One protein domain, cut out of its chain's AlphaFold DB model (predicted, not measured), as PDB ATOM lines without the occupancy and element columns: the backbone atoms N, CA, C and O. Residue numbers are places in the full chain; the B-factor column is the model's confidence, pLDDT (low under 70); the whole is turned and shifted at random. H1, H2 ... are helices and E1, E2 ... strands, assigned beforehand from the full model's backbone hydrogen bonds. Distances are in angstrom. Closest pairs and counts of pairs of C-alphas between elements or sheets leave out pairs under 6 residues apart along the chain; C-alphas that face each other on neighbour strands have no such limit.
ATOM      1  N   GLY A  55       4.875  37.757 -40.651       98.56
ATOM      2  CA  GLY A  55       4.623  37.764 -42.089       98.56
ATOM      3  C   GLY A  55       3.157  37.545 -42.430       98.56
ATOM      4  O   GLY A  55       2.336  37.263 -41.557       98.56
ATOM      5  N   CYS A  56       2.836  37.704 -43.707       98.56
ATOM      6  CA  CYS A  56       1.505  37.500 -44.251       98.56
ATOM      7  C   CYS A  56       1.594  36.870 -45.636       98.56
ATOM      8  O   CYS A  56       2.293  37.384 -46.514       98.56
ATOM      9  N   TRP A  57       0.834  35.798 -45.823       98.56
ATOM     10  CA  TRP A  57       0.395  35.362 -47.140       98.56
ATOM     11  C   TRP A  57      -0.866  36.141 -47.513       98.56
ATOM     12  O   TRP A  57      -1.812  36.188 -46.728       98.56
ATOM     13  N   ASP A  58      -0.849  36.780 -48.676       98.06
ATOM     14  CA  ASP A  58      -1.970  37.522 -49.251       98.06
ATOM     15  C   ASP A  58      -2.465  36.753 -50.479       98.06
ATOM     16  O   ASP A  58      -1.725  36.557 -51.450       98.06
ATOM     17  N   LEU A  59      -3.676  36.210 -50.373       98.00
ATOM     18  CA  LEU A  59      -4.301  35.378 -51.394       98.00
ATOM     19  C   LEU A  59      -5.381  36.191 -52.100       98.00
ATOM     20  O   LEU A  59      -6.456  36.398 -51.541       98.00
ATOM     21  N   ASP A  60      -5.128  36.598 -53.338       95.31
ATOM     22  CA  ASP A  60      -6.081  37.358 -54.148       95.31
ATOM     23  C   ASP A  60      -6.948  36.436 -55.021       95.31
ATOM     24  O   ASP A  60      -6.456  35.530 -55.693       95.31
ATOM     25  N   HIS A  61      -8.254  36.703 -55.088       94.38
ATOM     26  CA  HIS A  61      -9.209  35.948 -55.916       94.38
ATOM     27  C   HIS A  61      -9.259  34.443 -55.602       94.38
ATOM     28  O   HIS A  61      -9.347  33.612 -56.507       94.38
ATOM     29  N   PHE A  62      -9.212  34.102 -54.316       96.12
ATOM     30  CA  PHE A  62      -9.414  32.740 -53.830       96.12
ATOM     31  C   PHE A  62     -10.848  32.547 -53.341       96.12
ATOM     32  O   PHE A  62     -11.501  33.485 -52.881       96.12
ATOM     33  N   ASP A  63     -11.320  31.306 -53.407       95.31
ATOM     34  CA  ASP A  63     -12.503  30.867 -52.682       95.31
ATOM     35  C   ASP A  63     -12.122  30.218 -51.340       95.31
ATOM     36  O   ASP A  63     -10.956  29.966 -51.019       95.31
ATOM     37  N   ASP A  64     -13.147  29.943 -50.543       95.69
ATOM     38  CA  ASP A  64     -13.045  29.326 -49.224       95.69
ATOM     39  C   ASP A  64     -12.363  27.939 -49.250       95.69
ATOM     40  O   ASP A  64     -11.770  27.520 -48.253       95.69
ATOM     41  N   GLN A  65     -12.461  27.193 -50.354       96.38
ATOM     42  CA  GLN A  65     -11.840  25.872 -50.473       96.38
ATOM     43  C   GLN A  65     -10.350  25.995 -50.805       96.38
ATOM     44  O   GLN A  65      -9.515  25.368 -50.149       96.38
ATOM     45  N   GLY A  66     -10.004  26.826 -51.787       96.25
ATOM     46  CA  GLY A  66      -8.629  27.089 -52.193       96.25
ATOM     47  C   GLY A  66      -7.808  27.720 -51.074       96.25
ATOM     48  O   GLY A  66      -6.650  27.349 -50.890       96.25
ATOM     49  N   ALA A  67      -8.408  28.615 -50.282       97.12
ATOM     50  CA  ALA A  67      -7.752  29.206 -49.120       97.12
ATOM     51  C   ALA A  67      -7.407  28.154 -48.053       97.12
ATOM     52  O   ALA A  67      -6.279  28.134 -47.564       97.12
ATOM     53  N   ARG A  68      -8.325  27.226 -47.738       97.38
ATOM     54  CA  ARG A  68      -8.060  26.115 -46.798       97.38
ATOM     55  C   ARG A  68      -6.962  25.185 -47.312       97.38
ATOM     56  O   ARG A  68      -6.002  24.922 -46.601       97.38
ATOM     57  N   ALA A  69      -7.034  24.791 -48.583       97.38
ATOM     58  CA  ALA A  69      -6.004  23.957 -49.202       97.38
ATOM     59  C   ALA A  69      -4.631  24.653 -49.295       97.38
ATOM     60  O   ALA A  69      -3.593  23.994 -49.394       97.38
ATOM     61  N   PHE A  70      -4.593  25.988 -49.325       97.75
ATOM     62  CA  PHE A  70      -3.346  26.737 -49.201       97.75
ATOM     63  C   PHE A  70      -2.826  26.718 -47.761       97.75
ATOM     64  O   PHE A  70      -1.658  26.403 -47.563       97.75
ATOM     65  N   ILE A  71      -3.694  26.989 -46.781       97.81
ATOM     66  CA  ILE A  71      -3.377  26.954 -45.346       97.81
ATOM     67  C   ILE A  71      -2.753  25.616 -44.935       97.81
ATOM     68  O   ILE A  71      -1.729  25.617 -44.260       97.81
ATOM     69  N   ASP A  72      -3.296  24.495 -45.413       97.44
ATOM     70  CA  ASP A  72      -2.796  23.145 -45.101       97.44
ATOM     71  C   ASP A  72      -1.361  22.876 -45.602       97.44
ATOM     72  O   ASP A  72      -0.754  21.869 -45.240       97.44
ATOM     73  N   ARG A  73      -0.813  23.753 -46.452       96.88
ATOM     74  CA  ARG A  73       0.543  23.657 -47.016       96.88
ATOM     75  C   ARG A  73       1.514  24.689 -46.442       96.88
ATOM     76  O   ARG A  73       2.642  24.772 -46.920       96.88
ATOM     77  N   ILE A  74       1.074  25.514 -45.493       97.12
ATOM     78  CA  ILE A  74       1.923  26.507 -44.831       97.12
ATOM     79  C   ILE A  74       2.715  25.808 -43.724       97.12
ATOM     80  O   ILE A  74       2.134  25.273 -42.783       97.12
ATOM     81  N   ASP A  75       4.042  25.854 -43.827       96.62
ATOM     82  CA  ASP A  75       4.942  25.304 -42.808       96.62
ATOM     83  C   ASP A  75       5.127  26.267 -41.622       96.62
ATOM     84  O   ASP A  75       5.435  25.854 -40.501       96.62
ATOM     85  N   GLU A  76       4.961  27.575 -41.850       97.69
ATOM     86  CA  GLU A  76       5.111  28.582 -40.807       97.69
ATOM     87  C   GLU A  76       3.969  28.529 -39.772       97.69
ATOM     88  O   GLU A  76       2.801  28.370 -40.133       97.69
ATOM     89  N   PRO A  77       4.240  28.761 -38.471       98.06
ATOM     90  CA  PRO A  77       3.184  28.815 -37.466       98.06
ATOM     91  C   PRO A  77       2.158  29.912 -37.773       98.06
ATOM     92  O   PRO A  77       2.473  31.107 -37.715       98.06
ATOM     93  N   ILE A  78       0.918  29.513 -38.052       98.12
ATOM     94  CA  ILE A  78      -0.187  30.435 -38.324       98.12
ATOM     95  C   ILE A  78      -0.606  31.125 -37.026       98.12
ATOM     96  O   ILE A  78      -0.871  30.495 -36.004       98.12
ATOM     97  N   ILE A  79      -0.655  32.453 -37.072       97.38
ATOM     98  CA  ILE A  79      -1.064  33.303 -35.954       97.38
ATOM     99  C   ILE A  79      -2.545  33.660 -36.073       97.38
ATOM    100  O   ILE A  79      -3.236  33.739 -35.058       97.38
ATOM    101  N   PHE A  80      -3.001  33.956 -37.291       97.88
ATOM    102  CA  PHE A  80      -4.362  34.400 -37.572       97.88
ATOM    103  C   PHE A  80      -4.642  34.338 -39.075       97.88
ATOM    104  O   PHE A  80      -3.768  34.684 -39.865       97.88
ATOM    105  N   ALA A  81      -5.857  33.962 -39.468       98.12
ATOM    106  CA  ALA A  81      -6.303  34.022 -40.853       98.12
ATOM    107  C   ALA A  81      -7.664  34.717 -40.945       98.12
ATOM    108  O   ALA A  81      -8.563  34.456 -40.142       98.12
ATOM    109  N   GLU A  82      -7.819  35.591 -41.932       97.94
ATOM    110  CA  GLU A  82      -9.033  36.379 -42.137       97.94
ATOM    111  C   GLU A  82      -9.413  36.493 -43.610       97.94
ATOM    112  O   GLU A  82      -8.574  36.353 -44.505       97.94
ATOM    113  N   ARG A  83     -10.681  36.829 -43.855       97.94
ATOM    114  CA  ARG A  83     -11.116  37.340 -45.155       97.94
ATOM    115  C   ARG A  83     -10.697  38.799 -45.298       97.94
ATOM    116  O   ARG A  83     -10.918  39.625 -44.412       97.94
ATOM    117  N   SER A  84     -10.087  39.124 -46.429       95.56
ATOM    118  CA  SER A  84      -9.658  40.480 -46.762       95.56
ATOM    119  C   SER A  84     -10.853  41.390 -47.070       95.56
ATOM    120  O   SER A  84     -11.974  40.945 -47.324       95.56
ATOM    121  N   VAL A  85     -10.598  42.700 -47.137       94.00
ATOM    122  CA  VAL A  85     -11.627  43.713 -47.434       94.00
ATOM    123  C   VAL A  85     -12.279  43.548 -48.818       94.00
ATOM    124  O   VAL A  85     -13.328  44.132 -49.066       94.00
ATOM    125  N   SER A  86     -11.663  42.797 -49.740       88.50
ATOM    126  CA  SER A  86     -12.195  42.601 -51.095       88.50
ATOM    127  C   SER A  86     -13.357  41.604 -51.155       88.50
ATOM    128  O   SER A  86     -14.053  41.563 -52.164       88.50
ATOM    129  N   GLY A  87     -13.547  40.781 -50.116       84.44
ATOM    130  CA  GLY A  87     -14.532  39.693 -50.087       84.44
ATOM    131  C   GLY A  87     -14.140  38.441 -50.885       84.44
ATOM    132  O   GLY A  87     -14.767  37.400 -50.716       84.44
ATOM    133  N   HIS A  88     -13.090  38.508 -51.708       88.62
ATOM    134  CA  HIS A  88     -12.593  37.394 -52.530       88.62
ATOM    135  C   HIS A  88     -11.095  37.142 -52.330       88.62
ATOM    136  O   HIS A  88     -10.431  36.586 -53.199       88.62
ATOM    137  N   GLY A  89     -10.537  37.604 -51.216       95.75
ATOM    138  CA  GLY A  89      -9.143  37.358 -50.868       95.75
ATOM    139  C   GLY A  89      -8.978  37.105 -49.381       95.75
ATOM    140  O   GLY A  89      -9.882  37.425 -48.607       95.75
ATOM    141  N   PHE A  90      -7.832  36.563 -48.986       98.38
ATOM    142  CA  PHE A  90      -7.552  36.134 -47.618       98.38
ATOM    143  C   PHE A  90      -6.174  36.609 -47.176       98.38
ATOM    144  O   PHE A  90      -5.215  36.533 -47.939       98.38
ATOM    145  N   HIS A  91      -6.067  37.027 -45.918       98.44
ATOM    146  CA  HIS A  91      -4.782  37.279 -45.277       98.44
ATOM    147  C   HIS A  91      -4.496  36.157 -44.283       98.44
ATOM    148  O   HIS A  91      -5.320  35.882 -43.409       98.44
ATOM    149  N   ILE A  92      -3.328  35.529 -44.386       98.56
ATOM    150  CA  ILE A  92      -2.876  34.497 -43.450       98.56
ATOM    151  C   ILE A  92      -1.588  34.988 -42.802       98.56
ATOM    152  O   ILE A  92      -0.512  34.972 -43.400       98.56
ATOM    153  N   PHE A  93      -1.711  35.448 -41.563       98.62
ATOM    154  CA  PHE A  93      -0.603  35.944 -40.768       98.62
ATOM    155  C   PHE A  93       0.143  34.788 -40.114       98.62
ATOM    156  O   PHE A  93      -0.451  33.968 -39.412       98.62
ATOM    157  N   VAL A  94       1.461  34.770 -40.284       98.62
ATOM    158  CA  VAL A  94       2.340  33.694 -39.814       98.62
ATOM    159  C   VAL A  94       3.516  34.242 -39.015       98.62
ATOM    160  O   VAL A  94       3.900  35.408 -39.156       98.62
ATOM    161  N   ARG A  95       4.106  33.392 -38.173       98.31
ATOM    162  CA  ARG A  95       5.391  33.667 -37.527       98.31
ATOM    163  C   ARG A  95       6.524  33.264 -38.460       98.31
ATOM    164  O   ARG A  95       6.608  32.103 -38.837       98.31
ATOM    165  N   THR A  96       7.401  34.198 -38.802       98.06
ATOM    166  CA  THR A  96       8.471  33.951 -39.780       98.06
ATOM    167  C   THR A  96       9.582  34.989 -39.658       98.06
ATOM    168  O   THR A  96       9.331  36.101 -39.186       98.06
ATOM    169  N   ASP A  97      10.784  34.632 -40.099       97.88
ATOM    170  CA  ASP A  97      11.891  35.573 -40.231       97.88
ATOM    171  C   ASP A  97      11.697  36.492 -41.449       97.88
ATOM    172  O   ASP A  97      10.940  36.220 -42.390       97.88
ATOM    173  N   GLU A  98      12.389  37.627 -41.438       97.69
ATOM    174  CA  GLU A  98      12.296  38.580 -42.535       97.69
ATOM    175  C   GLU A  98      12.999  38.080 -43.801       97.69
ATOM    176  O   GLU A  98      14.165  37.689 -43.786       97.69
ATOM    177  N   ALA A  99      12.306  38.179 -44.932       96.31
ATOM    178  CA  ALA A  99      12.778  37.754 -46.240       96.31
ATOM    179  C   ALA A  99      12.292  38.731 -47.326       96.31
ATOM    180  O   ALA A  99      11.347  39.499 -47.109       96.31
ATOM    181  N   PRO A 100      12.927  38.741 -48.514       96.69
ATOM    182  CA  PRO A 100      12.354  39.400 -49.681       96.69
ATOM    183  C   PRO A 100      10.940  38.878 -49.964       96.69
ATOM    184  O   PRO A 100      10.671  37.685 -49.827       96.69
ATOM    185  N   GLY A 101      10.042  39.777 -50.371       95.94
ATOM    186  CA  GLY A 101       8.689  39.386 -50.750       95.94
ATOM    187  C   GLY A 101       8.695  38.438 -51.948       95.94
ATOM    188  O   GLY A 101       9.540  38.552 -52.839       95.94
ATOM    189  N   ARG A 102       7.740  37.507 -51.974       96.81
ATOM    190  CA  ARG A 102       7.567  36.531 -53.058       96.81
ATOM    191  C   ARG A 102       6.184  36.701 -53.672       96.81
ATOM    192  O   ARG A 102       5.220  36.911 -52.948       96.81
ATOM    193  N   ARG A 103       6.075  36.538 -54.990       97.25
ATOM    194  CA  ARG A 103       4.789  36.459 -55.689       97.25
ATOM    195  C   ARG A 103       4.770  35.271 -56.639       97.25
ATOM    196  O   ARG A 103       5.729  35.034 -57.370       97.25
ATOM    197  N   THR A 104       3.668  34.534 -56.654       96.31
ATOM    198  CA  THR A 104       3.404  33.466 -57.621       96.31
ATOM    199  C   THR A 104       1.929  33.508 -58.000       96.31
ATOM    200  O   THR A 104       1.062  33.128 -57.218       96.31
ATOM    201  N   GLY A 105       1.629  34.021 -59.197       95.62
ATOM    202  CA  GLY A 105       0.249  34.260 -59.625       95.62
ATOM    203  C   GLY A 105      -0.462  35.262 -58.707       95.62
ATOM    204  O   GLY A 105      -0.038  36.418 -58.617       95.62
ATOM    205  N   ASN A 106      -1.515  34.796 -58.030       96.12
ATOM    206  CA  ASN A 106      -2.323  35.572 -57.080       96.12
ATOM    207  C   ASN A 106      -1.971  35.302 -55.608       96.12
ATOM    208  O   ASN A 106      -2.739  35.633 -54.712       96.12
ATOM    209  N   ILE A 107      -0.837  34.651 -55.361       97.75
ATOM    210  CA  ILE A 107      -0.325  34.401 -54.018       97.75
ATOM    211  C   ILE A 107       0.872  35.320 -53.821       97.75
ATOM    212  O   ILE A 107       1.864  35.215 -54.552       97.75
ATOM    213  N   GLU A 108       0.796  36.197 -52.830       98.00
ATOM    214  CA  GLU A 108       1.912  37.029 -52.397       98.00
ATOM    215  C   GLU A 108       2.328  36.669 -50.971       98.00
ATOM    216  O   GLU A 108       1.513  36.281 -50.140       98.00
ATOM    217  N   PHE A 109       3.616  36.807 -50.679       98.44
ATOM    218  CA  PHE A 109       4.164  36.694 -49.338       98.44
ATOM    219  C   PHE A 109       5.004  37.913 -49.019       98.44
ATOM    220  O   PHE A 109       5.890  38.289 -49.792       98.44
ATOM    221  N   TYR A 110       4.778  38.468 -47.836       98.38
ATOM    222  CA  TYR A 110       5.564  39.555 -47.283       98.38
ATOM    223  C   TYR A 110       5.889  39.251 -45.827       98.38
ATOM    224  O   TYR A 110       5.029  38.787 -45.085       98.38
ATOM    225  N   SER A 111       7.101  39.575 -45.387       98.06
ATOM    226  CA  SER A 111       7.463  39.509 -43.965       98.06
ATOM    227  C   SER A 111       8.052  40.797 -43.405       98.06
ATOM    228  O   SER A 111       8.383  40.839 -42.230       98.06
ATOM    229  N   ARG A 112       8.127  41.866 -44.208       97.44
ATOM    230  CA  ARG A 112       8.562  43.202 -43.778       97.44
ATOM    231  C   ARG A 112       8.079  44.299 -44.719       97.44
ATOM    232  O   ARG A 112       7.678  44.019 -45.848       97.44
ATOM    233  N   HIS A 113       8.191  45.549 -44.269       95.81
ATOM    234  CA  HIS A 113       8.058  46.773 -45.080       95.81
ATOM    235  C   HIS A 113       6.719  46.930 -45.821       95.81
ATOM    236  O   HIS A 113       6.604  47.707 -46.774       95.81
ATOM    237  N   ARG A 114       5.692  46.192 -45.394       97.62
ATOM    238  CA  ARG A 114       4.387  46.122 -46.046       97.62
ATOM    239  C   ARG A 114       3.293  46.330 -45.008       97.62
ATOM    240  O   ARG A 114       3.316  45.730 -43.935       97.62
ATOM    241  N   PHE A 115       2.347  47.187 -45.365       98.12
ATOM    242  CA  PHE A 115       1.084  47.364 -44.663       98.12
ATOM    243  C   PHE A 115       0.095  46.289 -45.110       98.12
ATOM    244  O   PHE A 115      -0.064  46.085 -46.314       98.12
ATOM    245  N   ILE A 116      -0.612  45.679 -44.160       98.00
ATOM    246  CA  ILE A 116      -1.777  44.831 -44.426       98.00
ATOM    247  C   ILE A 116      -2.983  45.428 -43.702       98.00
ATOM    248  O   ILE A 116      -2.943  45.647 -42.486       98.00
ATOM    249  N   ARG A 117      -4.063  45.695 -44.447       97.88
ATOM    250  CA  ARG A 117      -5.356  46.070 -43.857       97.88
ATOM    251  C   ARG A 117      -5.923  44.849 -43.144       97.88
ATOM    252  O   ARG A 117      -6.025  43.799 -43.756       97.88
ATOM    253  N   VAL A 118      -6.318  45.013 -41.886       97.75
ATOM    254  CA  VAL A 118      -6.845  43.924 -41.056       97.75
ATOM    255  C   VAL A 118      -8.347  44.117 -40.886       97.75
ATOM    256  O   VAL A 118      -8.779  45.179 -40.429       97.75
ATOM    257  N   THR A 119      -9.139  43.113 -41.252       96.81
ATOM    258  CA  THR A 119     -10.609  43.143 -41.130       96.81
ATOM    259  C   THR A 119     -11.080  42.589 -39.788       96.81
ATOM    260  O   THR A 119     -12.060  43.079 -39.227       96.81
TER     261      THR A 119
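AT A GLANCE: This is residues 55 to 119 of the 124 residues of the protein "Prim-Pol domain-containing protein" of Propionibacterium freudenreichii (UniProt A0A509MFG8). A twisted antiparallel sheet of five strands, in the order E2, E3, E1, E5, E4, has the helix H1 over one face and the last strand, E6, passing over the other. The 65 printed residues hold one named helix and six named strands, in the order E1, H1, E2, E3, E4, E5, E6; the class is mixed, helices and strands. The whole is compact and rounded, with a radius of gyration of the C-alphas of 10.9 A and spans of 28 by 23 by 22 A.

IN THESE COORDINATES: In the sheet, E2 is residues 78 to 83, 14.6 A long; E3, residues 89 to 95, 20.1 A; E1, residues 55 to 60, 16.1 A, from C-alpha 55 at (4.623, 37.764, -42.089); E5, residues 107 to 110, 10.3 A; and E4, residues 102 to 104. H1 is residues 64 to 71, 10.7 A. E6, residues 115 to 118, ends with C-alpha 118 at (-6.845, 43.924, -41.056).

HOW THE PARTS SIT: The sheet is twisted, with C-alphas up to 4.1 A off its best plane. N 92 and O 57 join E3 and E1 within hydrogen-bond range, 2.9 A; the hairpin E2 and E3 has N 93 and O 80 at 2.8 A, E1 and E5 have N 58 and O 108 at 2.8 A, and the hairpin E4 and E5 has N 109 and O 102 at 2.8 A. H1 is on the sheet at a height of 9.2 A, over E3 and, only just, with 3 C-alphas, over E1; it runs along the strands, at 22 degrees to E3 on the local plane. Their closest C-alphas, Ala 67 and Phe 90, are 7.1 A apart. Every O i to N i+4 pair of H1 is within hydrogen-bond range. E1, H1 and E2 form a split strand-helix-strand unit, two strands running the same way with E3 between them, and its crossover is right-handed. E6 pairs with no named strand; its closest C-alpha to E2 is Val 118, 7.9 A from Glu 82.

THE WHOLE: The C-alphas farthest apart, Gln 65 and His 113, are 29.4 A apart. The printed part has no cut and no long link. Its mean pLDDT is 96.8, and no printed residue is under 70.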